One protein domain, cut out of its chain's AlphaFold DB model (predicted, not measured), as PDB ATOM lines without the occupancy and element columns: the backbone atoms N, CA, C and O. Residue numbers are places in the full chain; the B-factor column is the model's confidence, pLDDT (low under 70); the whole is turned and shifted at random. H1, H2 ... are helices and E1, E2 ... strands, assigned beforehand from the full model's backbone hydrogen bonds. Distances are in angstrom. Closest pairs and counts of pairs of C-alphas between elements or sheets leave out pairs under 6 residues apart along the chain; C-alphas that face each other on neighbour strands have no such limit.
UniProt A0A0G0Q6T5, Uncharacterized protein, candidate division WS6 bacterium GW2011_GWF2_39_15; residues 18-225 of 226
ATOM      1  N   SER A  18      11.018 -18.712   1.462       93.19
ATOM      2  CA  SER A  18      12.091 -19.591   0.974       93.19
ATOM      3  C   SER A  18      11.649 -21.020   0.636       93.19
ATOM      4  O   SER A  18      12.281 -21.666  -0.193       93.19
ATOM      5  N   HIS A  19      10.564 -21.502   1.243       92.44
ATOM      6  CA  HIS A  19      10.032 -22.854   1.052       92.44
ATOM      7  C   HIS A  19       8.907 -22.913   0.006       92.44
ATOM      8  O   HIS A  19       8.378 -23.989  -0.261       92.44
ATOM      9  N   GLN A  20       8.517 -21.772  -0.567       93.12
ATOM     10  CA  GLN A  20       7.487 -21.706  -1.602       93.12
ATOM     11  C   GLN A  20       8.060 -22.131  -2.960       93.12
ATOM     12  O   GLN A  20       9.222 -21.861  -3.259       93.12
ATOM     13  N   SER A  21       7.243 -22.744  -3.820       92.75
ATOM     14  CA  SER A  21       7.682 -23.237  -5.140       92.75
ATOM     15  C   SER A  21       8.206 -22.128  -6.064       92.75
ATOM     16  O   SER A  21       9.106 -22.357  -6.870       92.75
ATOM     17  N   TYR A  22       7.699 -20.903  -5.908       93.50
ATOM     18  CA  TYR A  22       8.132 -19.719  -6.654       93.50
ATOM     19  C   TYR A  22       9.350 -19.001  -6.049       93.50
ATOM     20  O   TYR A  22       9.794 -18.010  -6.620       93.50
ATOM     21  N   SER A  23       9.898 -19.446  -4.914       94.38
ATOM     22  CA  SER A  23      10.897 -18.683  -4.141       94.38
ATOM     23  C   SER A  23      12.211 -18.409  -4.878       94.38
ATOM     24  O   SER A  23      12.943 -17.486  -4.525       94.38
ATOM     25  N   THR A  24      12.507 -19.210  -5.902       92.94
ATOM     26  CA  THR A  24      13.745 -19.134  -6.690       92.94
ATOM     27  C   THR A  24      13.626 -18.277  -7.949       92.94
ATOM     28  O   THR A  24      14.644 -18.026  -8.601       92.94
ATOM     29  N   LEU A  25      12.416 -17.829  -8.305       95.06
ATOM     30  CA  LEU A  25      12.212 -16.969  -9.469       95.06
ATOM     31  C   LEU A  25      12.788 -15.576  -9.217       95.06
ATOM     32  O   LEU A  25      12.770 -15.080  -8.092       95.06
ATOM     33  N   LYS A  26      13.207 -14.887 -10.279       95.69
ATOM     34  CA  LYS A  26      13.319 -13.423 -10.259       95.69
ATOM     35  C   LYS A  26      12.119 -12.842 -10.991       95.69
ATOM     36  O   LYS A  26      12.217 -12.507 -12.167       95.69
ATOM     37  N   LEU A  27      10.980 -12.761 -10.308       97.19
ATOM     38  CA  LEU A  27       9.719 -12.381 -10.938       97.19
ATOM     39  C   LEU A  27       9.787 -10.963 -11.537       97.19
ATOM     40  O   LEU A  27      10.257 -10.005 -10.914       97.19
ATOM     41  N   GLY A  28       9.334 -10.844 -12.777       97.69
ATOM     42  CA  GLY A  28       9.102  -9.599 -13.492       97.69
ATOM     43  C   GLY A  28       7.684  -9.566 -14.046       97.69
ATOM     44  O   GLY A  28       7.040 -10.604 -14.212       97.69
ATOM     45  N   ALA A  29       7.207  -8.357 -14.319       97.50
ATOM     46  CA  ALA A  29       5.936  -8.139 -14.981       97.50
ATOM     47  C   ALA A  29       6.051  -6.971 -15.956       97.50
ATOM     48  O   ALA A  29       6.794  -6.022 -15.699       97.50
ATOM     49  N   ARG A  30       5.308  -7.038 -17.057       95.12
ATOM     50  CA  ARG A  30       5.118  -5.914 -17.979       95.12
ATOM     51  C   ARG A  30       3.690  -5.910 -18.498       95.12
ATOM     52  O   ARG A  30       3.136  -6.976 -18.761       95.12
ATOM     53  N   GLU A  31       3.119  -4.727 -18.649       93.69
ATOM     54  CA  GLU A  31       1.855  -4.565 -19.357       93.69
ATOM     55  C   GLU A  31       2.108  -4.583 -20.867       93.69
ATOM     56  O   GLU A  31       3.161  -4.153 -21.345       93.69
ATOM     57  N   ILE A  32       1.148  -5.120 -21.607       91.38
ATOM     58  CA  ILE A  32       1.144  -5.173 -23.062       91.38
ATOM     59  C   ILE A  32      -0.242  -4.805 -23.585       91.38
ATOM     60  O   ILE A  32      -1.265  -5.139 -22.978       91.38
ATOM     61  N   VAL A  33      -0.281  -4.165 -24.750       89.81
ATOM     62  CA  VAL A  33      -1.530  -3.976 -25.486       89.81
ATOM     63  C   VAL A  33      -1.832  -5.269 -26.234       89.81
ATOM     64  O   VAL A  33      -1.012  -5.764 -27.005       89.81
ATOM     65  N   LEU A  34      -3.023  -5.832 -26.032       85.94
ATOM     66  CA  LEU A  34      -3.376  -7.124 -26.620       85.94
ATOM     67  C   LEU A  34      -3.292  -7.107 -28.149       85.94
ATOM     68  O   LEU A  34      -2.830  -8.082 -28.731       85.94
ATOM     69  N   SER A  35      -3.651  -5.994 -28.797       82.94
ATOM     70  CA  SER A  35      -3.551  -5.851 -30.255       82.94
ATOM     71  C   SER A  35      -2.125  -5.973 -30.797       82.94
ATOM     72  O   SER A  35      -1.961  -6.352 -31.950       82.94
ATOM     73  N   GLU A  36      -1.106  -5.660 -29.995       79.06
ATOM     74  CA  GLU A  36       0.300  -5.725 -30.414       79.06
ATOM     75  C   GLU A  36       0.840  -7.155 -30.367       79.06
ATOM     76  O   GLU A  36       1.684  -7.523 -31.180       79.06
ATOM     77  N   ILE A  37       0.330  -7.977 -29.445       76.00
ATOM     78  CA  ILE A  37       0.873  -9.316 -29.201       76.00
ATOM     79  C   ILE A  37       0.147 -10.430 -29.942       76.00
ATOM     80  O   ILE A  37       0.679 -11.533 -30.020       76.00
ATOM     81  N   MET A  38      -1.045 -10.167 -30.496       71.19
ATOM     82  CA  MET A  38      -1.817 -11.196 -31.206       71.19
ATOM     83  C   MET A  38      -1.005 -11.844 -32.334       71.19
ATOM     84  O   MET A  38      -1.245 -12.991 -32.649       71.19
ATOM     85  N   HIS A  39      -0.006 -11.172 -32.908       68.75
ATOM     86  CA  HIS A  39       0.800 -11.729 -34.001       68.75
ATOM     87  C   HIS A  39       2.145 -12.330 -33.568       68.75
ATOM     88  O   HIS A  39       2.892 -12.814 -34.415       68.75
ATOM     89  N   THR A  40       2.483 -12.264 -32.277       68.44
ATOM     90  CA  THR A  40       3.804 -12.661 -31.757       68.44
ATOM     91  C   THR A  40       3.753 -13.837 -30.790       68.44
ATOM     92  O   THR A  40       4.799 -14.391 -30.463       68.44
ATOM     93  N   ILE A  41       2.567 -14.186 -30.296       75.69
ATOM     94  CA  ILE A  41       2.353 -15.352 -29.433       75.69
ATOM     95  C   ILE A  41       2.036 -16.586 -30.277       75.69
ATOM     96  O   ILE A  41       1.712 -16.482 -31.459       75.69
ATOM     97  N   ASP A  42       2.140 -17.764 -29.671       79.62
ATOM     98  CA  ASP A  42       1.824 -19.009 -30.354       79.62
ATOM     99  C   ASP A  42       0.360 -19.033 -30.830       79.62
ATOM    100  O   ASP A  42      -0.550 -18.481 -30.199       79.62
ATOM    101  N   ASN A  43       0.130 -19.692 -31.968       77.75
ATOM    102  CA  ASN A  43      -1.169 -19.700 -32.644       77.75
ATOM    103  C   ASN A  43      -2.305 -20.271 -31.772       77.75
ATOM    104  O   ASN A  43      -3.474 -19.947 -32.003       77.75
ATOM    105  N   ASP A  44      -2.011 -21.150 -30.806       80.06
ATOM    106  CA  ASP A  44      -3.049 -21.717 -29.945       80.06
ATOM    107  C   ASP A  44      -3.467 -20.732 -28.851       80.06
ATOM    108  O   ASP A  44      -4.661 -20.467 -28.674       80.06
ATOM    109  N   THR A  45      -2.503 -20.129 -28.162       80.19
ATOM    110  CA  THR A  45      -2.744 -19.089 -27.161       80.19
ATOM    111  C   THR A  45      -3.387 -17.856 -27.779       80.19
ATOM    112  O   THR A  45      -4.370 -17.356 -27.224       80.19
ATOM    113  N   GLU A  46      -2.947 -17.425 -28.968       79.81
ATOM    114  CA  GLU A  46      -3.615 -16.358 -29.722       79.81
ATOM    115  C   GLU A  46      -5.082 -16.703 -29.946       79.81
ATOM    116  O   GLU A  46      -5.979 -15.934 -29.598       79.81
ATOM    117  N   ARG A  47      -5.354 -17.890 -30.491       79.25
ATOM    118  CA  ARG A  47      -6.714 -18.332 -30.796       79.25
ATOM    119  C   ARG A  47      -7.598 -18.346 -29.550       79.25
ATOM    120  O   ARG A  47      -8.767 -17.959 -29.643       79.25
ATOM    121  N   ARG A  48      -7.065 -18.783 -28.407       77.19
ATOM    122  CA  ARG A  48      -7.777 -18.834 -27.122       77.19
ATOM    123  C   ARG A  48      -8.094 -17.435 -26.591       77.19
ATOM    124  O   ARG A  48      -9.263 -17.146 -26.324       77.19
ATOM    125  N   ILE A  49      -7.103 -16.542 -26.542       80.50
ATOM    126  CA  ILE A  49      -7.290 -15.145 -26.115       80.50
ATOM    127  C   ILE A  49      -8.258 -14.424 -27.063       80.50
ATOM    128  O   ILE A  49      -9.204 -13.763 -26.628       80.50
ATOM    129  N   ARG A  50      -8.084 -14.599 -28.375       75.50
ATOM    130  CA  ARG A  50      -8.863 -13.900 -29.397       75.50
ATOM    131  C   ARG A  50     -10.341 -14.282 -29.371       75.50
ATOM    132  O   ARG A  50     -11.203 -13.407 -29.449       75.50
ATOM    133  N   ARG A  51     -10.654 -15.576 -29.230       73.62
ATOM    134  CA  ARG A  51     -12.039 -16.087 -29.227       73.62
ATOM    135  C   ARG A  51     -12.871 -15.613 -28.041       73.62
ATOM    136  O   ARG A  51     -14.096 -15.579 -28.172       73.62
ATOM    137  N   ARG A  52     -12.250 -15.293 -26.902       69.88
ATOM    138  CA  ARG A  52     -12.974 -14.960 -25.670       69.88
ATOM    139  C   ARG A  52     -12.665 -13.562 -25.156       69.88
ATOM    140  O   ARG A  52     -13.570 -12.740 -25.101       69.88
ATOM    141  N   GLU A  53     -11.406 -13.280 -24.851       68.44
ATOM    142  CA  GLU A  53     -11.021 -12.021 -24.211       68.44
ATOM    143  C   GLU A  53     -11.097 -10.847 -25.184       68.44
ATOM    144  O   GLU A  53     -11.629  -9.797 -24.845       68.44
ATOM    145  N   TYR A  54     -10.589 -11.020 -26.408       62.88
ATOM    146  CA  TYR A  54     -10.438  -9.903 -27.345       62.88
ATOM    147  C   TYR A  54     -11.725  -9.591 -28.117       62.88
ATOM    148  O   TYR A  54     -12.166  -8.445 -28.159       62.88
ATOM    149  N   ILE A  55     -12.351 -10.600 -28.736       60.53
ATOM    150  CA  ILE A  55     -13.510 -10.379 -29.617       60.53
ATOM    151  C   ILE A  55     -14.815 -10.243 -28.827       60.53
ATOM    152  O   ILE A  55     -15.636  -9.386 -29.147       60.53
ATOM    153  N   VAL A  56     -15.035 -11.104 -27.831       60.34
ATOM    154  CA  VAL A  56     -16.312 -11.144 -27.099       60.34
ATOM    155  C   VAL A  56     -16.304 -10.114 -25.979       60.34
ATOM    156  O   VAL A  56     -17.239  -9.325 -25.862       60.34
ATOM    157  N   ASP A  57     -15.216 -10.086 -25.216       60.47
ATOM    158  CA  ASP A  57     -15.168  -9.362 -23.955       60.47
ATOM    159  C   ASP A  57     -14.320  -8.063 -24.003       60.47
ATOM    160  O   ASP A  57     -14.302  -7.294 -23.043       60.47
ATOM    161  N   LYS A  58     -13.693  -7.763 -25.154       73.06
ATOM    162  CA  LYS A  58     -12.966  -6.517 -25.481       73.06
ATOM    163  C   LYS A  58     -11.839  -6.130 -24.512       73.06
ATOM    164  O   LYS A  58     -11.607  -4.940 -24.277       73.06
ATOM    165  N   ALA A  59     -11.101  -7.103 -23.988       81.31
ATOM    166  CA  ALA A  59      -9.870  -6.841 -23.253       81.31
ATOM    167  C   ALA A  59      -8.889  -6.027 -24.124       81.31
ATOM    168  O   ALA A  59      -8.622  -6.386 -25.273       81.31
ATOM    169  N   LYS A  60      -8.353  -4.929 -23.577       85.19
ATOM    170  CA  LYS A  60      -7.366  -4.073 -24.265       85.19
ATOM    171  C   LYS A  60      -5.933  -4.368 -23.843       85.19
ATOM    172  O   LYS A  60      -5.037  -4.331 -24.681       85.19
ATOM    173  N   TYR A  61      -5.742  -4.672 -22.566       89.81
ATOM    174  CA  TYR A  61      -4.437  -4.860 -21.951       89.81
ATOM    175  C   TYR A  61      -4.332  -6.249 -21.335       89.81
ATOM    176  O   TYR A  61      -5.340  -6.867 -20.975       89.81
ATOM    177  N   ALA A  62      -3.101  -6.727 -21.229       91.31
ATOM    178  CA  ALA A  62      -2.746  -7.905 -20.462       91.31
ATOM    179  C   ALA A  62      -1.423  -7.665 -19.740       91.31
ATOM    180  O   ALA A  62      -0.610  -6.843 -20.162       91.31
ATOM    181  N   THR A  63      -1.180  -8.429 -18.681       94.81
ATOM    182  CA  THR A  63       0.105  -8.415 -17.978       94.81
ATOM    183  C   THR A  63       0.863  -9.691 -18.291       94.81
ATOM    184  O   THR A  63       0.350 -10.782 -18.070       94.81
ATOM    185  N   VAL A  64       2.100  -9.577 -18.766       95.06
ATOM    186  CA  VAL A  64       3.006 -10.718 -18.930       95.06
ATOM    187  C   VAL A  64       3.841 -10.871 -17.671       95.06
ATOM    188  O   VAL A  64       4.580  -9.956 -17.308       95.06
ATOM    189  N   LEU A  65       3.756 -12.033 -17.033       97.12
ATOM    190  CA  LEU A  65       4.630 -12.453 -15.944       97.12
ATOM    191  C   LEU A  65       5.755 -13.324 -16.492       97.12
ATOM    192  O   LEU A  65       5.507 -14.286 -17.217       97.12
ATOM    193  N   TYR A  66       6.989 -13.001 -16.126       97.12
ATOM    194  CA  TYR A  66       8.180 -13.692 -16.616       97.12
ATOM    195  C   TYR A  66       9.253 -13.777 -15.528       97.12
ATOM    196  O   TYR A  66       9.266 -12.986 -14.583       97.12
ATOM    197  N   ASP A  67      10.172 -14.733 -15.651       97.25
ATOM    198  CA  ASP A  67      11.388 -14.753 -14.841       97.25
ATOM    199  C   ASP A  67      12.463 -13.903 -15.532       97.25
ATOM    200  O   ASP A  67      12.829 -14.150 -16.681       97.25
ATOM    201  N   LYS A  68      13.017 -12.916 -14.826       96.44
ATOM    202  CA  LYS A  68      14.113 -12.057 -15.304       96.44
ATOM    203  C   LYS A  68      15.384 -12.847 -15.647       96.44
ATOM    204  O   LYS A  68      16.267 -12.308 -16.302       96.44
ATOM    205  N   THR A  69      15.507 -14.094 -15.189       95.25
ATOM    206  CA  THR A  69      16.611 -15.001 -15.550       95.25
ATOM    207  C   THR A  69      16.364 -15.805 -16.829       95.25
ATOM    208  O   THR A  69      17.264 -16.518 -17.262       95.25
ATOM    209  N   GLY A  70      15.171 -15.709 -17.429       92.81
ATOM    210  CA  GLY A  70      14.790 -16.458 -18.632       92.81
ATOM    211  C   GLY A  70      14.333 -17.896 -18.371       92.81
ATOM    212  O   GLY A  70      14.151 -18.658 -19.316       92.81
ATOM    213  N   LYS A  71      14.152 -18.301 -17.107       94.62
ATOM    214  CA  LYS A  71      13.582 -19.613 -16.774       94.62
ATOM    215  C   LYS A  71      12.077 -19.641 -17.041       94.62
ATOM    216  O   LYS A  71      11.370 -18.679 -16.754       94.62
ATOM    217  N   SER A  72      11.590 -20.787 -17.511       95.31
ATOM    218  CA  SER A  72      10.156 -21.022 -17.674       95.31
ATOM    219  C   SER A  72       9.455 -21.113 -16.316       95.31
ATOM    220  O   SER A  72       9.913 -21.815 -15.408       95.31
ATOM    221  N   ILE A  73       8.331 -20.410 -16.182       95.88
ATOM    222  CA  ILE A  73       7.453 -20.508 -15.017       95.88
ATOM    223  C   ILE A  73       6.490 -21.667 -15.270       95.88
ATOM    224  O   ILE A  73       5.696 -21.641 -16.205       95.88
ATOM    225  N   THR A  74       6.526 -22.698 -14.432       94.56
ATOM    226  CA  THR A  74       5.652 -23.864 -14.615       94.56
ATOM    227  C   THR A  74       4.219 -23.591 -14.147       94.56
ATOM    228  O   THR A  74       3.958 -22.716 -13.315       94.56
ATOM    229  N   THR A  75       3.272 -24.412 -14.607       91.56
ATOM    230  CA  THR A  75       1.865 -24.353 -14.174       91.56
ATOM    231  C   THR A  75       1.688 -24.558 -12.665       91.56
ATOM    232  O   THR A  75       0.764 -24.004 -12.072       91.56
ATOM    233  N   SER A  76       2.549 -25.344 -12.009       91.19
ATOM    234  CA  SER A  76       2.502 -25.485 -10.547       91.19
ATOM    235  C   SER A  76       2.927 -24.192  -9.857       91.19
ATOM    236  O   SER A  76       2.204 -23.703  -8.995       91.19
ATOM    237  N   ILE A  77       4.034 -23.591 -10.304       94.44
ATOM    238  CA  ILE A  77       4.564 -22.347  -9.744       94.44
ATOM    239  C   ILE A  77       3.559 -21.200  -9.903       94.44
ATOM    240  O   ILE A  77       3.311 -20.478  -8.939       94.44
ATOM    241  N   ILE A  78       2.936 -21.042 -11.078       95.06
ATOM    242  CA  ILE A  78       1.954 -19.966 -11.290       95.06
ATOM    243  C   ILE A  78       0.694 -20.169 -10.437       95.06
ATOM    244  O   ILE A  78       0.154 -19.204  -9.894       95.06
ATOM    245  N   ARG A  79       0.239 -21.420 -10.267       92.50
ATOM    246  CA  ARG A  79      -0.901 -21.733  -9.395       92.50
ATOM    247  C   ARG A  79      -0.575 -21.391  -7.952       92.50
ATOM    248  O   ARG A  79      -1.360 -20.702  -7.315       92.50
ATOM    249  N   ASP A  80       0.583 -21.802  -7.455       92.31
ATOM    250  CA  ASP A  80       0.985 -21.517  -6.078       92.31
ATOM    251  C   ASP A  80       1.189 -20.011  -5.852       92.31
ATOM    252  O   ASP A  80       0.795 -19.486  -4.812       92.31
ATOM    253  N   LEU A  81       1.718 -19.292  -6.851       94.56
ATOM    254  CA  LEU A  81       1.857 -17.835  -6.823       94.56
ATOM    255  C   LEU A  81       0.495 -17.151  -6.647       94.56
ATOM    256  O   LEU A  81       0.295 -16.416  -5.680       94.56
ATOM    257  N   PHE A  82      -0.463 -17.410  -7.542       94.25
ATOM    258  CA  PHE A  82      -1.791 -16.786  -7.484       94.25
ATOM    259  C   PHE A  82      -2.601 -17.234  -6.269       94.25
ATOM    260  O   PHE A  82      -3.318 -16.428  -5.666       94.25
ATOM    261  N   HIS A  83      -2.448 -18.492  -5.863       90.88
ATOM    262  CA  HIS A  83      -3.030 -19.005  -4.631       90.88
ATOM    263  C   HIS A  83      -2.522 -18.201  -3.431       90.88
ATOM    264  O   HIS A  83      -3.329 -17.638  -2.689       90.88
ATOM    265  N   ASN A  84      -1.204 -18.037  -3.289       91.25
ATOM    266  CA  ASN A  84      -0.595 -17.306  -2.176       91.25
ATOM    267  C   ASN A  84      -0.842 -15.790  -2.222       91.25
ATOM    268  O   ASN A  84      -0.828 -15.158  -1.167       91.25
ATOM    269  N   ILE A  85      -1.132 -15.208  -3.391       93.06
ATOM    270  CA  ILE A  85      -1.628 -13.823  -3.502       93.06
ATOM    271  C   ILE A  85      -3.004 -13.673  -2.831       93.06
ATOM    272  O   ILE A  85      -3.293 -12.640  -2.230       93.06
ATOM    273  N   GLY A  86      -3.838 -14.713  -2.867       89.69
ATOM    274  CA  GLY A  86      -5.175 -14.720  -2.261       89.69
ATOM    275  C   GLY A  86      -6.277 -15.215  -3.193       89.69
ATOM    276  O   GLY A  86      -7.424 -15.355  -2.766       89.69
ATOM    277  N   PHE A  87      -5.950 -15.541  -4.444       90.62
ATOM    278  CA  PHE A  87      -6.925 -16.090  -5.372       90.62
ATOM    279  C   PHE A  87      -7.258 -17.545  -5.051       90.62
ATOM    280  O   PHE A  87      -6.493 -18.288  -4.441       90.62
ATOM    281  N   ASN A  88      -8.433 -17.958  -5.491       87.88
ATOM    282  CA  ASN A  88      -8.813 -19.347  -5.622       87.88
ATOM    283  C   ASN A  88      -8.424 -19.831  -7.023       87.88
ATOM    284  O   ASN A  88      -9.060 -19.419  -7.989       87.88
ATOM    285  N   THR A  89      -7.399 -20.677  -7.130       87.00
ATOM    286  CA  THR A  89      -6.881 -21.222  -8.402       87.00
ATOM    287  C   THR A  89      -7.550 -22.529  -8.830       87.00
ATOM    288  O   THR A  89      -7.334 -22.993  -9.944       87.00
ATOM    289  N   ASP A  90      -8.358 -23.133  -7.955       76.06
ATOM    290  CA  ASP A  90      -9.027 -24.420  -8.180       76.06
ATOM    291  C   ASP A  90     -10.520 -24.184  -8.512       76.06
ATOM    292  O   ASP A  90     -11.436 -24.746  -7.894       76.06
ATOM    293  N   THR A  91     -10.799 -23.283  -9.461       69.00
ATOM    294  CA  THR A  91     -12.174 -22.914  -9.836       69.00
ATOM    295  C   THR A  91     -12.868 -24.046 -10.596       69.00
ATOM    296  O   THR A  91     -12.448 -24.438 -11.676       69.00
ATOM    297  N   VAL A  92     -13.968 -24.545 -10.034       50.12
ATOM    298  CA  VAL A  92     -14.687 -25.770 -10.458       50.12
ATOM    299  C   VAL A  92     -15.508 -25.574 -11.729       50.12
ATOM    300  O   VAL A  92     -15.808 -26.537 -12.420       50.12
ATOM    301  N   PHE A  93     -15.888 -24.327 -11.999       48.03
ATOM    302  CA  PHE A  93     -16.800 -23.935 -13.074       48.03
ATOM    303  C   PHE A  93     -16.143 -22.968 -14.066       48.03
ATOM    304  O   PHE A  93     -16.829 -22.224 -14.757       48.03
ATOM    305  N   GLY A  94     -14.809 -22.944 -14.131       45.53
ATOM    306  CA  GLY A  94     -14.142 -22.380 -15.298       45.53
ATOM    307  C   GLY A  94     -14.238 -23.418 -16.403       45.53
ATOM    308  O   GLY A  94     -13.758 -24.528 -16.196       45.53
ATOM    309  N   GLU A  95     -14.881 -23.101 -17.530       42.75
ATOM    310  CA  GLU A  95     -14.781 -23.941 -18.727       42.75
ATOM    311  C   GLU A  95     -13.289 -24.246 -18.953       42.75
ATOM    312  O   GLU A  95     -12.527 -23.314 -19.228       42.75
ATOM    313  N   PRO A  96     -12.840 -25.510 -18.856       47.66
ATOM    314  CA  PRO A  96     -11.433 -25.873 -19.040       47.66
ATOM    315  C   PRO A  96     -10.952 -25.682 -20.489       47.66
ATOM    316  O   PRO A  96      -9.894 -26.166 -20.867       47.66
ATOM    317  N   HIS A  97     -11.731 -25.001 -21.329       51.50
ATOM    318  CA  HIS A  97     -11.547 -24.970 -22.770       51.50
ATOM    319  C   HIS A  97     -10.836 -23.719 -23.290       51.50
ATOM    320  O   HIS A  97     -10.501 -23.701 -24.469       51.50
ATOM    321  N   ASN A  98     -10.574 -22.698 -22.459       65.19
ATOM    322  CA  ASN A  98     -10.059 -21.422 -22.973       65.19
ATOM    323  C   ASN A  98      -8.824 -20.854 -22.263       65.19
ATOM    324  O   ASN A  98      -8.143 -20.061 -22.889       65.19
ATOM    325  N   ALA A  99      -8.497 -21.231 -21.025       71.00
ATOM    326  CA  ALA A  99      -7.294 -20.755 -20.327       71.00
ATOM    327  C   ALA A  99      -6.596 -21.914 -19.606       71.00
ATOM    328  O   ALA A  99      -7.263 -22.854 -19.172       71.00
ATOM    329  N   ASP A 100      -5.274 -21.835 -19.443       82.06
ATOM    330  CA  ASP A 100      -4.472 -22.888 -18.799       82.06
ATOM    331  C   ASP A 100      -4.705 -22.937 -17.282       82.06
ATOM    332  O   ASP A 100      -4.715 -24.004 -16.653       82.06
ATOM    333  N   VAL A 101      -4.937 -21.767 -16.679       87.38
ATOM    334  CA  VAL A 101      -5.373 -21.634 -15.289       87.38
ATOM    335  C   VAL A 101      -6.420 -20.523 -15.191       87.38
ATOM    336  O   VAL A 101      -6.276 -19.450 -15.769       87.38
ATOM    337  N   THR A 102      -7.488 -20.776 -14.436       87.38
ATOM    338  CA  THR A 102      -8.478 -19.757 -14.069       87.38
ATOM    339  C   THR A 102      -8.430 -19.543 -12.566       87.38
ATOM    340  O   THR A 102      -8.373 -20.503 -11.795       87.38
ATOM    341  N   CYS A 103      -8.435 -18.286 -12.137       89.75
ATOM    342  CA  CYS A 103      -8.433 -17.928 -10.728       89.75
ATOM    343  C   CYS A 103      -9.529 -16.911 -10.421       89.75
ATOM    344  O   CYS A 103      -9.910 -16.114 -11.276       89.75
ATOM    345  N   THR A 104     -10.045 -16.925  -9.193       88.88
ATOM    346  CA  THR A 104     -11.062 -15.956  -8.759       88.88
ATOM    347  C   THR A 104     -10.834 -15.464  -7.340       88.88
ATOM    348  O   THR A 104     -10.337 -16.206  -6.496       88.88
ATOM    349  N   ALA A 105     -11.223 -14.224  -7.060       90.19
ATOM    350  CA  ALA A 105     -11.268 -13.675  -5.708       90.19
ATOM    351  C   ALA A 105     -12.551 -12.861  -5.500       90.19
ATOM    352  O   ALA A 105     -12.974 -12.119  -6.385       90.19
ATOM    353  N   ASN A 106     -13.178 -12.993  -4.333       89.00
ATOM    354  CA  ASN A 106     -14.351 -12.207  -3.961       89.00
ATOM    355  C   ASN A 106     -13.972 -10.742  -3.728       89.00
ATOM    356  O   ASN A 106     -13.031 -10.440  -2.992       89.00
ATOM    357  N   ILE A 107     -14.767  -9.845  -4.306       88.50
ATOM    358  CA  ILE A 107     -14.619  -8.391  -4.206       88.50
ATOM    359  C   ILE A 107     -15.996  -7.728  -4.084       88.50
ATOM    360  O   ILE A 107     -17.036  -8.372  -4.246       88.50
ATOM    361  N   GLY A 108     -16.024  -6.428  -3.787       82.69
ATOM    362  CA  GLY A 108     -17.277  -5.670  -3.696       82.69
ATOM    363  C   GLY A 108     -18.177  -6.079  -2.528       82.69
ATOM    364  O   GLY A 108     -19.387  -5.854  -2.575       82.69
ATOM    365  N   GLY A 109     -17.599  -6.672  -1.480       81.31
ATOM    366  CA  GLY A 109     -18.321  -7.103  -0.285       81.31
ATOM    367  C   GLY A 109     -19.035  -8.452  -0.424       81.31
ATOM    368  O   GLY A 109     -18.743  -9.259  -1.305       81.31
ATOM    369  N   TYR A 110     -19.971  -8.704   0.494       80.94
ATOM    370  CA  TYR A 110     -20.615 -10.007   0.690       80.94
ATOM    371  C   TYR A 110     -22.130  -9.902   0.570       80.94
ATOM    372  O   TYR A 110     -22.722  -8.871   0.888       80.94
ATOM    373  N   ILE A 111     -22.758 -10.976   0.097       76.69
ATOM    374  CA  ILE A 111     -24.217 -11.101  -0.005       76.69
ATOM    375  C   ILE A 111     -24.836 -10.890   1.379       76.69
ATOM    376  O   ILE A 111     -25.721 -10.053   1.536       76.69
ATOM    377  N   PHE A 112     -24.281 -11.552   2.398       78.50
ATOM    378  CA  PHE A 112     -24.633 -11.301   3.792       78.50
ATOM    379  C   PHE A 112     -23.782 -10.147   4.349       78.50
ATOM    380  O   PHE A 112     -22.564 -10.304   4.471       78.50
ATOM    381  N   PRO A 113     -24.379  -9.002   4.731       75.81
ATOM    382  CA  PRO A 113     -23.628  -7.810   5.142       75.81
ATOM    383  C   PRO A 113     -22.741  -8.050   6.374       75.81
ATOM    384  O   PRO A 113     -21.657  -7.484   6.477       75.81
ATOM    385  N   PHE A 114     -23.139  -8.961   7.264       83.88
ATOM    386  CA  PHE A 114     -22.367  -9.327   8.452       83.88
ATOM    387  C   PHE A 114     -21.390 -10.484   8.228       83.88
ATOM    388  O   PHE A 114     -20.749 -10.906   9.185       83.88
ATOM    389  N   TRP A 115     -21.234 -11.001   7.001       84.88
ATOM    390  CA  TRP A 115     -20.370 -12.159   6.735       84.88
ATOM    391  C   TRP A 115     -18.940 -11.929   7.213       84.88
ATOM    392  O   TRP A 115     -18.376 -12.759   7.920       84.88
ATOM    393  N   ARG A 116     -18.362 -10.768   6.880       81.06
ATOM    394  CA  ARG A 116     -17.006 -10.415   7.314       81.06
ATOM    395  C   ARG A 116     -16.923 -10.420   8.838       81.06
ATOM    396  O   ARG A 116     -16.066 -11.103   9.382       81.06
ATOM    397  N   SER A 117     -17.833  -9.733   9.521       83.75
ATOM    398  CA  SER A 117     -17.865  -9.686  10.986       83.75
ATOM    399  C   SER A 117     -18.038 -11.075  11.600       83.75
ATOM    400  O   SER A 117     -17.293 -11.434  12.503       83.75
ATOM    401  N   PHE A 118     -18.945 -11.891  11.060       84.44
ATOM    402  CA  PHE A 118     -19.170 -13.268  11.490       84.44
ATOM    403  C   PHE A 118     -17.892 -14.101  11.377       84.44
ATOM    404  O   PHE A 118     -17.448 -14.660  12.374       84.44
ATOM    405  N   ILE A 119     -17.241 -14.110  10.208       84.25
ATOM    406  CA  ILE A 119     -15.977 -14.832  10.014       84.25
ATOM    407  C   ILE A 119     -14.890 -14.321  10.966       84.25
ATOM    408  O   ILE A 119     -14.148 -15.129  11.515       84.25
ATOM    409  N   TYR A 120     -14.804 -13.010  11.204       81.50
ATOM    410  CA  TYR A 120     -13.842 -12.442  12.155       81.50
ATOM    411  C   TYR A 120     -14.119 -12.878  13.604       81.50
ATOM    412  O   TYR A 120     -13.171 -13.061  14.366       81.50
ATOM    413  N   LEU A 121     -15.386 -13.082  13.978       82.50
ATOM    414  CA  LEU A 121     -15.771 -13.581  15.301       82.50
ATOM    415  C   LEU A 121     -15.415 -15.062  15.479       82.50
ATOM    416  O   LEU A 121     -14.848 -15.433  16.506       82.50
ATOM    417  N   ILE A 122     -15.717 -15.904  14.483       80.19
ATOM    418  CA  ILE A 122     -15.539 -17.362  14.596       80.19
ATOM    419  C   ILE A 122     -14.129 -17.844  14.233       80.19
ATOM    420  O   ILE A 122     -13.713 -18.912  14.671       80.19
ATOM    421  N   ASN A 123     -13.369 -17.075  13.447       73.50
ATOM    422  CA  ASN A 123     -12.055 -17.464  12.940       73.50
ATOM    423  C   ASN A 123     -11.025 -16.356  13.174       73.50
ATOM    424  O   ASN A 123     -10.672 -15.595  12.272       73.50
ATOM    425  N   LYS A 124     -10.481 -16.320  14.397       62.56
ATOM    426  CA  LYS A 124      -9.438 -15.362  14.806       62.56
ATOM    427  C   LYS A 124      -8.112 -15.525  14.052       62.56
ATOM    428  O   LYS A 124      -7.299 -14.605  14.048       62.56
ATOM    429  N   SER A 125      -7.871 -16.674  13.412       63.84
ATOM    430  CA  SER A 125      -6.659 -16.866  12.610       63.84
ATOM    431  C   SER A 125      -6.779 -16.149  11.260       63.84
ATOM    432  O   SER A 125      -7.730 -16.379  10.508       63.84
ATOM    433  N   SER A 126      -5.794 -15.298  10.942       67.31
ATOM    434  CA  SER A 126      -5.712 -14.583   9.657       67.31
ATOM    435  C   SER A 126      -5.909 -15.510   8.445       67.31
ATOM    436  O   SER A 126      -6.678 -15.158   7.552       67.31
ATOM    437  N   PRO A 127      -5.346 -16.734   8.429       67.56
ATOM    438  CA  PRO A 127      -5.466 -17.596   7.263       67.56
ATOM    439  C   PRO A 127      -6.907 -18.109   7.018       67.56
ATOM    440  O   PRO A 127      -7.435 -17.949   5.918       67.56
ATOM    441  N   THR A 128      -7.612 -18.682   8.005       72.50
ATOM    442  CA  THR A 128      -8.959 -19.255   7.751       72.50
ATOM    443  C   THR A 128      -9.955 -18.164   7.371       72.50
ATOM    444  O   THR A 128     -10.862 -18.365   6.560       72.50
ATOM    445  N   ARG A 129      -9.736 -16.966   7.919       76.06
ATOM    446  CA  ARG A 129     -10.457 -15.755   7.554       76.06
ATOM    447  C   ARG A 129     -10.335 -15.474   6.058       76.06
ATOM    448  O   ARG A 129     -11.358 -15.235   5.430       76.06
ATOM    449  N   ILE A 130      -9.136 -15.548   5.481       74.31
ATOM    450  CA  ILE A 130      -8.883 -15.321   4.045       74.31
ATOM    451  C   ILE A 130      -9.641 -16.331   3.190       74.31
ATOM    452  O   ILE A 130     -10.375 -15.940   2.285       74.31
ATOM    453  N   LEU A 131      -9.544 -17.619   3.526       79.50
ATOM    454  CA  LEU A 131     -10.254 -18.675   2.804       79.50
ATOM    455  C   LEU A 131     -11.763 -18.390   2.732       79.50
ATOM    456  O   LEU A 131     -12.361 -18.451   1.660       79.50
ATOM    457  N   LEU A 132     -12.378 -18.034   3.860       81.00
ATOM    458  CA  LEU A 132     -13.827 -17.830   3.969       81.00
ATOM    459  C   LEU A 132     -14.304 -16.452   3.496       81.00
ATOM    460  O   LEU A 132     -15.499 -16.258   3.278       81.00
ATOM    461  N   THR A 133     -13.399 -15.490   3.340       81.81
ATOM    462  CA  THR A 133     -13.729 -14.144   2.854       81.81
ATOM    463  C   THR A 133     -13.410 -14.025   1.367       81.81
ATOM    464  O   THR A 133     -14.314 -13.850   0.555       81.81
ATOM    465  N   GLN A 134     -12.166 -14.244   0.960       84.50
ATOM    466  CA  GLN A 134     -11.731 -14.017  -0.417       84.50
ATOM    467  C   GLN A 134     -12.005 -15.187  -1.371       84.50
ATOM    468  O   GLN A 134     -12.258 -14.938  -2.544       84.50
ATOM    469  N   ARG A 135     -12.000 -16.450  -0.914       84.00
ATOM    470  CA  ARG A 135     -12.052 -17.615  -1.831       84.00
ATOM    471  C   ARG A 135     -13.382 -18.363  -1.848       84.00
ATOM    472  O   ARG A 135     -13.878 -18.717  -2.916       84.00
ATOM    473  N   LEU A 136     -13.938 -18.630  -0.669       79.62
ATOM    474  CA  LEU A 136     -15.155 -19.430  -0.474       79.62
ATOM    475  C   LEU A 136     -16.339 -18.608   0.045       79.62
ATOM    476  O   LEU A 136     -17.425 -19.146   0.233       79.62
ATOM    477  N   GLY A 137     -16.141 -17.312   0.290       77.69
ATOM    478  CA  GLY A 137     -17.206 -16.448   0.779       77.69
ATOM    479  C   GLY A 137     -18.344 -16.281  -0.240       77.69
ATOM    480  O   GLY A 137     -18.107 -16.356  -1.453       77.69
ATOM    481  N   PRO A 138     -19.565 -15.976   0.224       75.25
ATOM    482  CA  PRO A 138     -20.674 -15.562  -0.623       75.25
ATOM    483  C   PRO A 138     -20.454 -14.097  -1.040       75.25
ATOM    484  O   PRO A 138     -21.122 -13.186  -0.552       75.25
ATOM    485  N   GLY A 139     -19.436 -13.848  -1.870       75.31
ATOM    486  CA  GLY A 139     -19.101 -12.512  -2.372       75.31
ATOM    487  C   GLY A 139     -20.219 -11.919  -3.232       75.31
ATOM    488  O   GLY A 139     -21.031 -12.654  -3.785       75.31
ATOM    489  N   ARG A 140     -20.270 -10.596  -3.380       74.94
ATOM    490  CA  ARG A 140     -21.204  -9.954  -4.325       74.94
ATOM    491  C   ARG A 140     -20.672  -9.962  -5.751       74.94
ATOM    492  O   ARG A 140     -21.424 -10.205  -6.684       74.94
ATOM    493  N   LYS A 141     -19.373  -9.708  -5.894       85.19
ATOM    494  CA  LYS A 141     -18.653  -9.639  -7.166       85.19
ATOM    495  C   LYS A 141     -17.408 -10.516  -7.099       85.19
ATOM    496  O   LYS A 141     -16.958 -10.884  -6.007       85.19
ATOM    497  N   ARG A 142     -16.833 -10.835  -8.255       87.88
ATOM    498  CA  ARG A 142     -15.591 -11.606  -8.346       87.88
ATOM    499  C   ARG A 142     -14.615 -10.953  -9.303       87.88
ATOM    500  O   ARG A 142     -14.994 -10.535 -10.387       87.88
ATOM    501  N   LEU A 143     -13.352 -10.890  -8.904       91.19
ATOM    502  CA  LEU A 143     -12.256 -10.626  -9.818       91.19
ATOM    503  C   LEU A 143     -11.859 -11.961 -10.434       91.19
ATOM    504  O   LEU A 143     -11.417 -12.859  -9.713       91.19
ATOM    505  N   HIS A 144     -12.052 -12.093 -11.739       90.12
ATOM    506  CA  HIS A 144     -11.635 -13.251 -12.512       90.12
ATOM    507  C   HIS A 144     -10.264 -12.988 -13.118       90.12
ATOM    508  O   HIS A 144     -10.003 -11.906 -13.637       90.12
ATOM    509  N   VAL A 145      -9.410 -14.003 -13.060       91.25
ATOM    510  CA  VAL A 145      -8.090 -14.027 -13.679       91.25
ATOM    511  C   VAL A 145      -8.034 -15.224 -14.612       91.25
ATOM    512  O   VAL A 145      -8.337 -16.347 -14.207       91.25
ATOM    513  N   ARG A 146      -7.636 -14.984 -15.855       90.25
ATOM    514  CA  ARG A 146      -7.334 -16.009 -16.848       90.25
ATOM    515  C   ARG A 146      -5.845 -15.945 -17.147       90.25
ATOM    516  O   ARG A 146      -5.303 -14.875 -17.415       90.25
ATOM    517  N   LEU A 147      -5.199 -17.094 -17.029       91.69
ATOM    518  CA  LEU A 147      -3.763 -17.260 -17.170       91.69
ATOM    519  C   LEU A 147      -3.506 -18.169 -18.366       91.69
ATOM    520  O   LEU A 147      -4.044 -19.279 -18.427       91.69
ATOM    521  N   PHE A 148      -2.678 -17.691 -19.284       90.81
ATOM    522  CA  PHE A 148      -2.302 -18.394 -20.502       90.81
ATOM    523  C   PHE A 148      -0.790 -18.574 -20.509       90.81
ATOM    524  O   PHE A 148      -0.053 -17.604 -20.320       90.81
ATOM    525  N   ASN A 149      -0.331 -19.805 -20.686       90.81
ATOM    526  CA  ASN A 149       1.083 -20.084 -20.859       90.81
ATOM    527  C   ASN A 149       1.503 -19.681 -22.276       90.81
ATOM    528  O   ASN A 149       0.762 -19.925 -23.222       90.81
ATOM    529  N   SER A 150       2.668 -19.055 -22.403       88.62
ATOM    530  CA  SER A 150       3.293 -18.785 -23.696       88.62
ATOM    531  C   SER A 150       4.495 -19.706 -23.897       88.62
ATOM    532  O   SER A 150       5.159 -20.083 -22.927       88.62
ATOM    533  N   ASP A 151       4.799 -20.036 -25.152       86.62
ATOM    534  CA  ASP A 151       5.908 -20.923 -25.535       86.62
ATOM    535  C   ASP A 151       7.284 -20.461 -25.018       86.62
ATOM    536  O   ASP A 151       8.177 -21.280 -24.801       86.62
ATOM    537  N   ASP A 152       7.463 -19.159 -24.766       88.44
ATOM    538  CA  ASP A 152       8.690 -18.595 -24.185       88.44
ATOM    539  C   ASP A 152       8.838 -18.862 -22.670       88.44
ATOM    540  O   ASP A 152       9.823 -18.459 -22.048       88.44
ATOM    541  N   GLY A 153       7.870 -19.555 -22.064       89.38
ATOM    542  CA  GLY A 153       7.832 -19.869 -20.640       89.38
ATOM    543  C   GLY A 153       7.276 -18.749 -19.756       89.38
ATOM    544  O   GLY A 153       7.289 -18.890 -18.528       89.38
ATOM    545  N   SER A 154       6.788 -17.654 -20.347       94.31
ATOM    546  CA  SER A 154       6.059 -16.591 -19.653       94.31
ATOM    547  C   SER A 154       4.561 -16.904 -19.526       94.31
ATOM    548  O   SER A 154       4.044 -17.882 -20.072       94.31
ATOM    549  N   TRP A 155       3.855 -16.083 -18.745       94.75
ATOM    550  CA  TRP A 155       2.415 -16.205 -18.535       94.75
ATOM    551  C   TRP A 155       1.704 -14.897 -18.823       94.75
ATOM    552  O   TRP A 155       2.016 -13.867 -18.228       94.75
ATOM    553  N   ILE A 156       0.698 -14.955 -19.685       93.38
ATOM    554  CA  ILE A 156      -0.181 -13.833 -19.989       93.38
ATOM    555  C   ILE A 156      -1.347 -13.871 -19.006       93.38
ATOM    556  O   ILE A 156      -2.041 -14.880 -18.872       93.38
ATOM    557  N   VAL A 157      -1.552 -12.761 -18.308       94.50
ATOM    558  CA  VAL A 157      -2.573 -12.578 -17.282       94.50
ATOM    559  C   VAL A 157      -3.599 -11.578 -17.787       94.50
ATOM    560  O   VAL A 157      -3.269 -10.427 -18.071       94.50
ATOM    561  N   ILE A 158      -4.852 -12.015 -17.870       91.81
ATOM    562  CA  ILE A 158      -5.987 -11.176 -18.257       91.81
ATOM    563  C   ILE A 158      -7.019 -11.225 -17.140       91.81
ATOM    564  O   ILE A 158      -7.318 -12.291 -16.597       91.81
ATOM    565  N   THR A 159      -7.571 -10.068 -16.786       91.69
ATOM    566  CA  THR A 159      -8.493  -9.939 -15.656       91.69
ATOM    567  C   THR A 159      -9.718  -9.116 -15.979       91.69
ATOM    568  O   THR A 159      -9.626  -8.101 -16.663       91.69
ATOM    569  N   HIS A 160     -10.844  -9.499 -15.387       90.44
ATOM    570  CA  HIS A 160     -12.071  -8.711 -15.400       90.44
ATOM    571  C   HIS A 160     -12.825  -8.840 -14.083       90.44
ATOM    572  O   HIS A 160     -12.734  -9.852 -13.381       90.44
ATOM    573  N   VAL A 161     -13.603  -7.811 -13.756       89.56
ATOM    574  CA  VAL A 161     -14.576  -7.883 -12.668       89.56
ATOM    575  C   VAL A 161     -15.884  -8.440 -13.210       89.56
ATOM    576  O   VAL A 161     -16.526  -7.837 -14.067       89.56
ATOM    577  N   ASP A 162     -16.296  -9.576 -12.667       84.12
ATOM    578  CA  ASP A 162     -17.634 -10.114 -12.843       84.12
ATOM    579  C   ASP A 162     -18.554  -9.537 -11.754       84.12
ATOM    580  O   ASP A 162     -18.299  -9.643 -10.545       84.12
ATOM    581  N   HIS A 163     -19.629  -8.883 -12.188       75.88
ATOM    582  CA  HIS A 163     -20.647  -8.313 -11.307       75.88
ATOM    583  C   HIS A 163     -21.662  -9.338 -10.796       75.88
ATOM    584  O   HIS A 163     -22.505  -8.990  -9.972       75.88
ATOM    585  N   SER A 164     -21.572 -10.581 -11.259       66.69
ATOM    586  CA  SER A 164     -22.504 -11.646 -10.941       66.69
ATOM    587  C   SER A 164     -21.800 -12.801 -10.232       66.69
ATOM    588  O   SER A 164     -21.096 -13.603 -10.831       66.69
ATOM    589  N   ASN A 165     -21.991 -12.923  -8.915       65.62
ATOM    590  CA  ASN A 165     -21.603 -14.148  -8.218       65.62
ATOM    591  C   ASN A 165     -22.728 -15.181  -8.346       65.62
ATOM    592  O   ASN A 165     -23.860 -14.906  -7.971       65.62
ATOM    593  N   TRP A 166     -22.414 -16.388  -8.811       56.91
ATOM    594  CA  TRP A 166     -23.354 -17.516  -8.895       56.91
ATOM    595  C   TRP A 166     -24.014 -17.895  -7.559       56.91
ATOM    596  O   TRP A 166     -25.103 -18.457  -7.547       56.91
ATOM    597  N   PHE A 167     -23.379 -17.574  -6.428       58.91
ATOM    598  CA  PHE A 167     -23.977 -17.740  -5.100       58.91
ATOM    599  C   PHE A 167     -24.911 -16.593  -4.697       58.91
ATOM    600  O   PHE A 167     -25.377 -16.568  -3.559       58.91
ATOM    601  N   ASN A 168     -25.180 -15.627  -5.580       59.84
ATOM    602  CA  ASN A 168     -26.099 -14.530  -5.309       59.84
ATOM    603  C   ASN A 168     -27.555 -14.999  -5.400       59.84
ATOM    604  O   ASN A 168     -28.297 -14.633  -6.305       59.84
ATOM    605  N   PHE A 169     -27.982 -15.787  -4.410       59.19
ATOM    606  CA  PHE A 169     -29.364 -16.256  -4.266       59.19
ATOM    607  C   PHE A 169     -30.380 -15.114  -4.092       59.19
ATOM    608  O   PHE A 169     -31.576 -15.339  -4.239       59.19
ATOM    609  N   LEU A 170     -29.911 -13.900  -3.776       59.41
ATOM    610  CA  LEU A 170     -30.745 -12.700  -3.697       59.41
ATOM    611  C   LEU A 170     -31.055 -12.102  -5.080       59.41
ATOM    612  O   LEU A 170     -31.976 -11.300  -5.185       59.41
ATOM    613  N   ASP A 171     -30.319 -12.497  -6.127       62.59
ATOM    614  CA  ASP A 171     -30.590 -12.123  -7.517       62.59
ATOM    615  C   ASP A 171     -30.482 -13.354  -8.448       62.59
ATOM    616  O   ASP A 171     -29.468 -13.582  -9.127       62.59
ATOM    617  N   PRO A 172     -31.529 -14.199  -8.473       63.16
ATOM    618  CA  PRO A 172     -31.548 -15.403  -9.297       63.16
ATOM    619  C   PRO A 172     -31.549 -15.084 -10.798       63.16
ATOM    620  O   PRO A 172     -31.006 -15.858 -11.584       63.16
ATOM    621  N   ILE A 173     -32.094 -13.933 -11.214       65.25
ATOM    622  CA  ILE A 173     -32.109 -13.514 -12.623       65.25
ATOM    623  C   ILE A 173     -30.684 -13.218 -13.090       65.25
ATOM    624  O   ILE A 173     -30.284 -13.654 -14.170       65.25
ATOM    625  N   GLN A 174     -29.898 -12.513 -12.277       59.72
ATOM    626  CA  GLN A 174     -28.502 -12.226 -12.586       59.72
ATOM    627  C   GLN A 174     -27.630 -13.491 -12.541       59.72
ATOM    628  O   GLN A 174     -26.760 -13.652 -13.394       59.72
ATOM    629  N   SER A 175     -27.908 -14.422 -11.622       61.50
ATOM    630  CA  SER A 175     -27.224 -15.725 -11.545       61.50
ATOM    631  C   SER A 175     -27.497 -16.623 -12.764       61.50
ATOM    632  O   SER A 175     -26.611 -17.341 -13.222       61.50
ATOM    633  N   VAL A 176     -28.708 -16.563 -13.330       60.88
ATOM    634  CA  VAL A 176     -29.061 -17.255 -14.583       60.88
ATOM    635  C   VAL A 176     -28.435 -16.537 -15.782       60.88
ATOM    636  O   VAL A 176     -27.823 -17.178 -16.634       60.88
ATOM    637  N   LYS A 177     -28.503 -15.200 -15.847       58.59
ATOM    638  CA  LYS A 177     -27.850 -14.432 -16.921       58.59
ATOM    639  C   LYS A 177     -26.342 -14.673 -16.968       58.59
ATOM    640  O   LYS A 177     -25.816 -14.799 -18.063       58.59
ATOM    641  N   SER A 178     -25.667 -14.801 -15.828       54.62
ATOM    642  CA  SER A 178     -24.229 -15.096 -15.789       54.62
ATOM    643  C   SER A 178     -23.866 -16.502 -16.277       54.62
ATOM    644  O   SER A 178     -22.747 -16.719 -16.730       54.62
ATOM    645  N   HIS A 179     -24.815 -17.445 -16.231       55.03
ATOM    646  CA  HIS A 179     -24.653 -18.800 -16.765       55.03
ATOM    647  C   HIS A 179     -24.970 -18.910 -18.262       55.03
ATOM    648  O   HIS A 179     -24.315 -19.677 -18.963       55.03
ATOM    649  N   PHE A 180     -25.978 -18.182 -18.755       52.12
ATOM    650  CA  PHE A 180     -26.514 -18.386 -20.110       52.12
ATOM    651  C   PHE A 180     -26.202 -17.262 -21.099       52.12
ATOM    652  O   PHE A 180     -26.169 -17.493 -22.307       52.12
ATOM    653  N   VAL A 181     -25.959 -16.046 -20.618       50.72
ATOM    654  CA  VAL A 181     -25.456 -14.948 -21.445       50.72
ATOM    655  C   VAL A 181     -23.943 -14.969 -21.293       50.72
ATOM    656  O   VAL A 181     -23.449 -15.062 -20.172       50.72
ATOM    657  N   LYS A 182     -23.186 -14.905 -22.399       53.94
ATOM    658  CA  LYS A 182     -21.732 -14.673 -22.340       53.94
ATOM    659  C   LYS A 182     -21.518 -13.326 -21.643       53.94
ATOM    660  O   LYS A 182     -21.615 -12.282 -22.279       53.94
ATOM    661  N   ALA A 183     -21.380 -13.364 -20.323       50.19
ATOM    662  CA  ALA A 183     -21.381 -12.185 -19.486       50.19
ATOM    663  C   ALA A 183     -20.106 -11.386 -19.749       50.19
ATOM    664  O   ALA A 183     -18.996 -11.899 -19.624       50.19
ATOM    665  N   THR A 184     -20.311 -10.131 -20.127       65.94
ATOM    666  CA  THR A 184     -19.301  -9.088 -20.245       65.94
ATOM    667  C   THR A 184     -18.789  -8.734 -18.850       65.94
ATOM    668  O   THR A 184     -19.575  -8.326 -17.993       65.94
ATOM    669  N   GLY A 185     -17.489  -8.889 -18.615       77.19
ATOM    670  CA  GLY A 185     -16.827  -8.382 -17.414       77.19
ATOM    671  C   GLY A 185     -16.367  -6.932 -17.581       77.19
ATOM    672  O   GLY A 185     -16.206  -6.449 -18.700       77.19
ATOM    673  N   ASP A 186     -16.118  -6.240 -16.472       87.69
ATOM    674  CA  ASP A 186     -15.428  -4.948 -16.488       87.69
ATOM    675  C   ASP A 186     -13.908  -5.188 -16.519       87.69
ATOM    676  O   ASP A 186     -13.273  -5.464 -15.493       87.69
ATOM    677  N   TYR A 187     -13.338  -5.154 -17.728       87.94
ATOM    678  CA  TYR A 187     -11.902  -5.341 -17.970       87.94
ATOM    679  C   TYR A 187     -11.083  -4.104 -17.631       87.94
ATOM    680  O   TYR A 187      -9.905  -4.241 -17.320       87.94
ATOM    681  N   GLU A 188     -11.667  -2.905 -17.674       89.81
ATOM    682  CA  GLU A 188     -10.926  -1.691 -17.334       89.81
ATOM    683  C   GLU A 188     -10.632  -1.669 -15.835       89.81
ATOM    684  O   GLU A 188      -9.475  -1.551 -15.426       89.81
ATOM    685  N   LEU A 189     -11.666  -1.870 -15.012       91.69
ATOM    686  CA  LEU A 189     -11.487  -2.007 -13.572       91.69
ATOM    687  C   LEU A 189     -10.650  -3.244 -13.239       91.69
ATOM    688  O   LEU A 189      -9.779  -3.175 -12.375       91.69
ATOM    689  N   GLY A 190     -10.880  -4.359 -13.943       92.69
ATOM    690  CA  GLY A 190     -10.075  -5.570 -13.806       92.69
ATOM    691  C   GLY A 190      -8.581  -5.303 -14.001       92.69
ATOM    692  O   GLY A 190      -7.786  -5.698 -13.151       92.69
ATOM    693  N   ASN A 191      -8.208  -4.589 -15.066       92.12
ATOM    694  CA  ASN A 191      -6.816  -4.263 -15.375       92.12
ATOM    695  C   ASN A 191      -6.183  -3.342 -14.322       92.12
ATOM    696  O   ASN A 191      -5.110  -3.657 -13.815       92.12
ATOM    697  N   LYS A 192      -6.876  -2.269 -13.907       93.19
ATOM    698  CA  LYS A 192      -6.398  -1.363 -12.837       93.19
ATOM    699  C   LYS A 192      -6.148  -2.113 -11.524       93.19
ATOM    700  O   LYS A 192      -5.135  -1.936 -10.843       93.19
ATOM    701  N   MET A 193      -7.064  -3.021 -11.179       95.06
ATOM    702  CA  MET A 193      -6.893  -3.902 -10.029       95.06
ATOM    703  C   MET A 193      -5.700  -4.849 -10.189       95.06
ATOM    704  O   MET A 193      -4.953  -5.036  -9.229       95.06
ATOM    705  N   LEU A 194      -5.516  -5.452 -11.367       95.31
ATOM    706  CA  LEU A 194      -4.392  -6.344 -11.636       95.31
ATOM    707  C   LEU A 194      -3.057  -5.608 -11.516       95.31
ATOM    708  O   LEU A 194      -2.157  -6.126 -10.864       95.31
ATOM    709  N   GLU A 195      -2.942  -4.400 -12.059       95.31
ATOM    710  CA  GLU A 195      -1.749  -3.557 -11.929       95.31
ATOM    711  C   GLU A 195      -1.391  -3.323 -10.452       95.31
ATOM    712  O   GLU A 195      -0.251  -3.540 -10.025       95.31
ATOM    713  N   SER A 196      -2.393  -2.975  -9.636       95.88
ATOM    714  CA  SER A 196      -2.239  -2.788  -8.190       95.88
ATOM    715  C   SER A 196      -1.791  -4.074  -7.481       95.88
ATOM    716  O   SER A 196      -0.910  -4.037  -6.616       95.88
ATOM    717  N   ILE A 197      -2.387  -5.214  -7.843       96.75
ATOM    718  CA  ILE A 197      -2.055  -6.536  -7.295       96.75
ATOM    719  C   ILE A 197      -0.615  -6.903  -7.646       96.75
ATOM    720  O   ILE A 197       0.169  -7.183  -6.745       96.75
ATOM    721  N   ILE A 198      -0.243  -6.844  -8.924       97.06
ATOM    722  CA  ILE A 198       1.087  -7.230  -9.397       97.06
ATOM    723  C   ILE A 198       2.165  -6.317  -8.815       97.06
ATOM    724  O   ILE A 198       3.186  -6.821  -8.354       97.06
ATOM    725  N   THR A 199       1.926  -5.009  -8.730       96.81
ATOM    726  CA  THR A 199       2.866  -4.067  -8.101       96.81
ATOM    727  C   THR A 199       3.140  -4.436  -6.641       96.81
ATOM    728  O   THR A 199       4.293  -4.502  -6.208       96.81
ATOM    729  N   GLN A 200       2.088  -4.732  -5.870       96.69
ATOM    730  CA  GLN A 200       2.238  -5.160  -4.477       96.69
ATOM    731  C   GLN A 200       2.883  -6.544  -4.362       96.69
ATOM    732  O   GLN A 200       3.727  -6.755  -3.489       96.69
ATOM    733  N   THR A 201       2.536  -7.477  -5.253       96.62
ATOM    734  CA  THR A 201       3.149  -8.805  -5.317       96.62
ATOM    735  C   THR A 201       4.641  -8.698  -5.582       96.62
ATOM    736  O   THR A 201       5.402  -9.263  -4.807       96.62
ATOM    737  N   LEU A 202       5.074  -7.949  -6.601       96.88
ATOM    738  CA  LEU A 202       6.493  -7.748  -6.915       96.88
ATOM    739  C   LEU A 202       7.238  -7.136  -5.729       96.88
ATOM    740  O   LEU A 202       8.279  -7.648  -5.330       96.88
ATOM    741  N   ARG A 203       6.657  -6.120  -5.077       96.56
ATOM    742  CA  ARG A 203       7.237  -5.536  -3.863       96.56
ATOM    743  C   ARG A 203       7.389  -6.569  -2.745       96.56
ATOM    744  O   ARG A 203       8.424  -6.598  -2.083       96.56
ATOM    745  N   ASN A 204       6.377  -7.393  -2.484       95.19
ATOM    746  CA  ASN A 204       6.466  -8.435  -1.456       95.19
ATOM    747  C   ASN A 204       7.475  -9.520  -1.840       95.19
ATOM    748  O   ASN A 204       8.204  -9.998  -0.975       95.19
ATOM    749  N   PHE A 205       7.546  -9.854  -3.126       94.88
ATOM    750  CA  PHE A 205       8.457 -10.833  -3.693       94.88
ATOM    751  C   PHE A 205       9.920 -10.395  -3.538       94.88
ATOM    752  O   PHE A 205      10.721 -11.144  -2.982       94.88
ATOM    753  N   ASP A 206      10.250  -9.157  -3.917       94.31
ATOM    754  CA  ASP A 206      11.597  -8.581  -3.775       94.31
ATOM    755  C   ASP A 206      12.036  -8.500  -2.303       94.31
ATOM    756  O   ASP A 206      13.208  -8.673  -1.976       94.31
ATOM    757  N   ASN A 207      11.079  -8.291  -1.396       95.25
ATOM    758  CA  ASN A 207      11.316  -8.283   0.047       95.25
ATOM    759  C   ASN A 207      11.234  -9.678   0.698       95.25
ATOM    760  O   ASN A 207      11.304  -9.764   1.924       95.25
ATOM    761  N   GLN A 208      11.036 -10.748  -0.083       93.75
ATOM    762  CA  GLN A 208      10.875 -12.132   0.391       93.75
ATOM    763  C   GLN A 208       9.806 -12.293   1.491       93.75
ATOM    764  O   GLN A 208       9.956 -13.060   2.445       93.75
ATOM    765  N   LYS A 209       8.707 -11.544   1.370       91.81
ATOM    766  CA  LYS A 209       7.563 -11.565   2.292       91.81
ATOM    767  C   LYS A 209       6.465 -12.497   1.786       91.81
ATOM    768  O   LYS A 209       6.435 -12.891   0.623       91.81
ATOM    769  N   HIS A 210       5.508 -12.816   2.658       88.62
ATOM    770  CA  HIS A 210       4.272 -13.470   2.228       88.62
ATOM    771  C   HIS A 210       3.565 -12.617   1.165       88.62
ATOM    772  O   HIS A 210       3.438 -11.403   1.317       88.62
ATOM    773  N   LEU A 211       3.098 -13.265   0.097       91.44
ATOM    774  CA  LEU A 211       2.503 -12.586  -1.057       91.44
ATOM    775  C   LEU A 211       1.024 -12.248  -0.876       91.44
ATOM    776  O   LEU A 211       0.441 -11.624  -1.753       91.44
ATOM    777  N   HIS A 212       0.430 -12.649   0.243       89.75
ATOM    778  CA  HIS A 212      -0.988 -12.474   0.496       89.75
ATOM    779  C   HIS A 212      -1.405 -10.998   0.500       89.75
ATOM    780  O   HIS A 212      -0.826 -10.191   1.229       89.75
ATOM    781  N   LEU A 213      -2.452 -10.673  -0.265       90.88
ATOM    782  CA  LEU A 213      -3.010  -9.329  -0.395       90.88
ATOM    783  C   LEU A 213      -4.488  -9.281   0.025       90.88
ATOM    784  O   LEU A 213      -5.259 -10.221  -0.188       90.88
ATOM    785  N   ASP A 214      -4.930  -8.137   0.556       89.62
ATOM    786  CA  ASP A 214      -6.363  -7.869   0.732       89.62
ATOM    787  C   ASP A 214      -6.986  -7.400  -0.595       89.62
ATOM    788  O   ASP A 214      -7.162  -6.206  -0.834       89.62
ATOM    789  N   ILE A 215      -7.318  -8.350  -1.476       91.31
ATOM    790  CA  ILE A 215      -7.857  -8.071  -2.821       91.31
ATOM    791  C   ILE A 215      -9.151  -7.237  -2.757       91.31
ATOM    792  O   ILE A 215      -9.401  -6.395  -3.622       91.31
ATOM    793  N   ASN A 216      -9.969  -7.409  -1.713       88.00
ATOM    794  CA  ASN A 216     -11.172  -6.598  -1.544       88.00
ATOM    795  C   ASN A 216     -10.836  -5.158  -1.128       88.00
ATOM    796  O   ASN A 216     -11.550  -4.244  -1.529       88.00
ATOM    797  N   GLN A 217      -9.776  -4.934  -0.348       88.50
ATOM    798  CA  GLN A 217      -9.305  -3.574  -0.075       88.50
ATOM    799  C   GLN A 217      -8.790  -2.906  -1.356       88.50
ATOM    800  O   GLN A 217      -9.207  -1.791  -1.652       88.50
ATOM    801  N   ILE A 218      -8.010  -3.625  -2.172       92.25
ATOM    802  CA  ILE A 218      -7.532  -3.132  -3.478       92.25
ATOM    803  C   ILE A 218      -8.705  -2.716  -4.378       92.25
ATOM    804  O   ILE A 218      -8.649  -1.669  -5.023       92.25
ATOM    805  N   TYR A 219      -9.792  -3.497  -4.392       92.06
ATOM    806  CA  TYR A 219     -11.024  -3.128  -5.099       92.06
ATOM    807  C   TYR A 219     -11.597  -1.797  -4.597       92.06
ATOM    808  O   TYR A 219     -11.916  -0.921  -5.395       92.06
ATOM    809  N   LEU A 220     -11.734  -1.635  -3.276       89.12
ATOM    810  CA  LEU A 220     -12.302  -0.420  -2.686       89.12
ATOM    811  C   LEU A 220     -11.452   0.817  -2.983       89.12
ATOM    812  O   LEU A 220     -12.011   1.895  -3.166       89.12
ATOM    813  N   ASP A 221     -10.132   0.664  -3.033       90.31
ATOM    814  CA  ASP A 221      -9.215   1.766  -3.317       90.31
ATOM    815  C   ASP A 221      -9.303   2.207  -4.786       90.31
ATOM    816  O   ASP A 221      -9.315   3.404  -5.056       90.31
ATOM    817  N   ASN A 222      -9.464   1.265  -5.722       88.75
ATOM    818  CA  ASN A 222      -9.611   1.561  -7.152       88.75
ATOM    819  C   ASN A 222     -10.988   2.149  -7.505       88.75
ATOM    820  O   ASN A 222     -11.079   3.052  -8.329       88.75
ATOM    821  N   VAL A 223     -12.068   1.685  -6.866       85.62
ATOM    822  CA  VAL A 223     -13.419   2.214  -7.138       85.62
ATOM    823  C   VAL A 223     -13.597   3.644  -6.626       85.62
ATOM    824  O   VAL A 223     -14.376   4.389  -7.198       85.62
ATOM    825  N   LYS A 224     -12.875   4.059  -5.578       74.81
ATOM    826  CA  LYS A 224     -12.914   5.448  -5.076       74.81
ATOM    827  C   LYS A 224     -12.231   6.464  -5.998       74.81
ATOM    828  O   LYS A 224     -12.383   7.659  -5.771       74.81
ATOM    829  N   GLN A 225     -11.427   6.002  -6.950       59.78
ATOM    830  CA  GLN A 225     -10.686   6.851  -7.887       59.78
ATOM    831  C   GLN A 225     -11.450   7.100  -9.199       59.78
ATOM    832  O   GLN A 225     -10.961   7.851 -10.040       59.78
TER     833      GLN A 225
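This is residues 18 to 225 of the 226 residues of an uncharacterized protein of candidate division WS6 bacterium GW2011_GWF2_39_15 (UniProt A0A0G0Q6T5). A strongly twisted sheet of five strands has helices on both faces: the long H7 slants over one face, with H3 and H8 on that face too, and H2 covers part of the other. At the E3 edge H4 and H5 form a helical hairpin, while H6 lies off the sheet in the loop between E5 and H7. The printed part has 208 residues with eight named helices and five named strands, in the order E1 H1 H2 E2 H3 E3 H4 H5 E4 E5 H6 H7 H8. The sheet's order is E1 E2 E5 E4 E3, all antiparallel, and the class is mixed, helices and strands. The whole is compact, with a radius of gyration of the C-alphas of 16.9 A and spans of 47 by 42 by 33 A.

E1, residues 27 to 33, begins at C-alpha 27 (9.719, -12.381, -10.938). H1 is residues 34 to 37, H2 43 to 54, E2 61 to 67 and H3 75 to 85. E3, residues 101 to 110, measures 25.0 A and bends by 57 degrees at residue 107. H4, residues 115 to 122, and H5, 126 to 135, precede E4, 139 to 149, 28.4 A long, and E5, 155 to 162. H6 is residues 172 to 180. H7, residues 187 to 206, measures 27.6 A; H8, 215 to 223, ends at C-alpha 223 (-13.419, 2.214, -7.138).

E1 and E2 pair through N 30 and O 64, 3.0 A, E2 and E5 through N 65 and O 155, 2.8 A, the hairpin E4 and E5 through N 146 and O 158, 2.8 A, and E4 and E3 through N 103 and O 145, 2.8 A. In three layers, helices on both faces of the sheet, H3 and H7 are on one face and H2 on the other. H7 lies over E5 at a height over the sheet of 6.9 A, slantwise to the strands at 40 degrees to E5 on the local plane; the closest C-alphas of E5 and H7 are those of His 160 and Gly 190, 4.0 A apart. With residues 189 to 197 alone it touches H8, Met 193 to Tyr 219 closest at 6.5 A between C-alphas. H5 stands up from the sheet on the same face and touches H4, opposite ways at a shallow tilt of 28 degrees, C-alphas Ile 119 and Arg 129 closest at 6.1 A. H1 only grazes the sheet; H6 is not on it and touches no helix. Every O i to N i+4 pair is within hydrogen-bond range in H3, H4, H5, H7 and H8, against 6 of 8 in H2 and 4 of 5 in H6; H1 is too short for one.

The two C-alphas farthest apart, His 39 and Leu 121, are 52.0 A apart. The printed part has no cut, and the link from H3 to E3, 15 residues, is long. Mean pLDDT of the printed part is 82.2; 42 residues are under 70, among them 91 to 98 and 164 to 184.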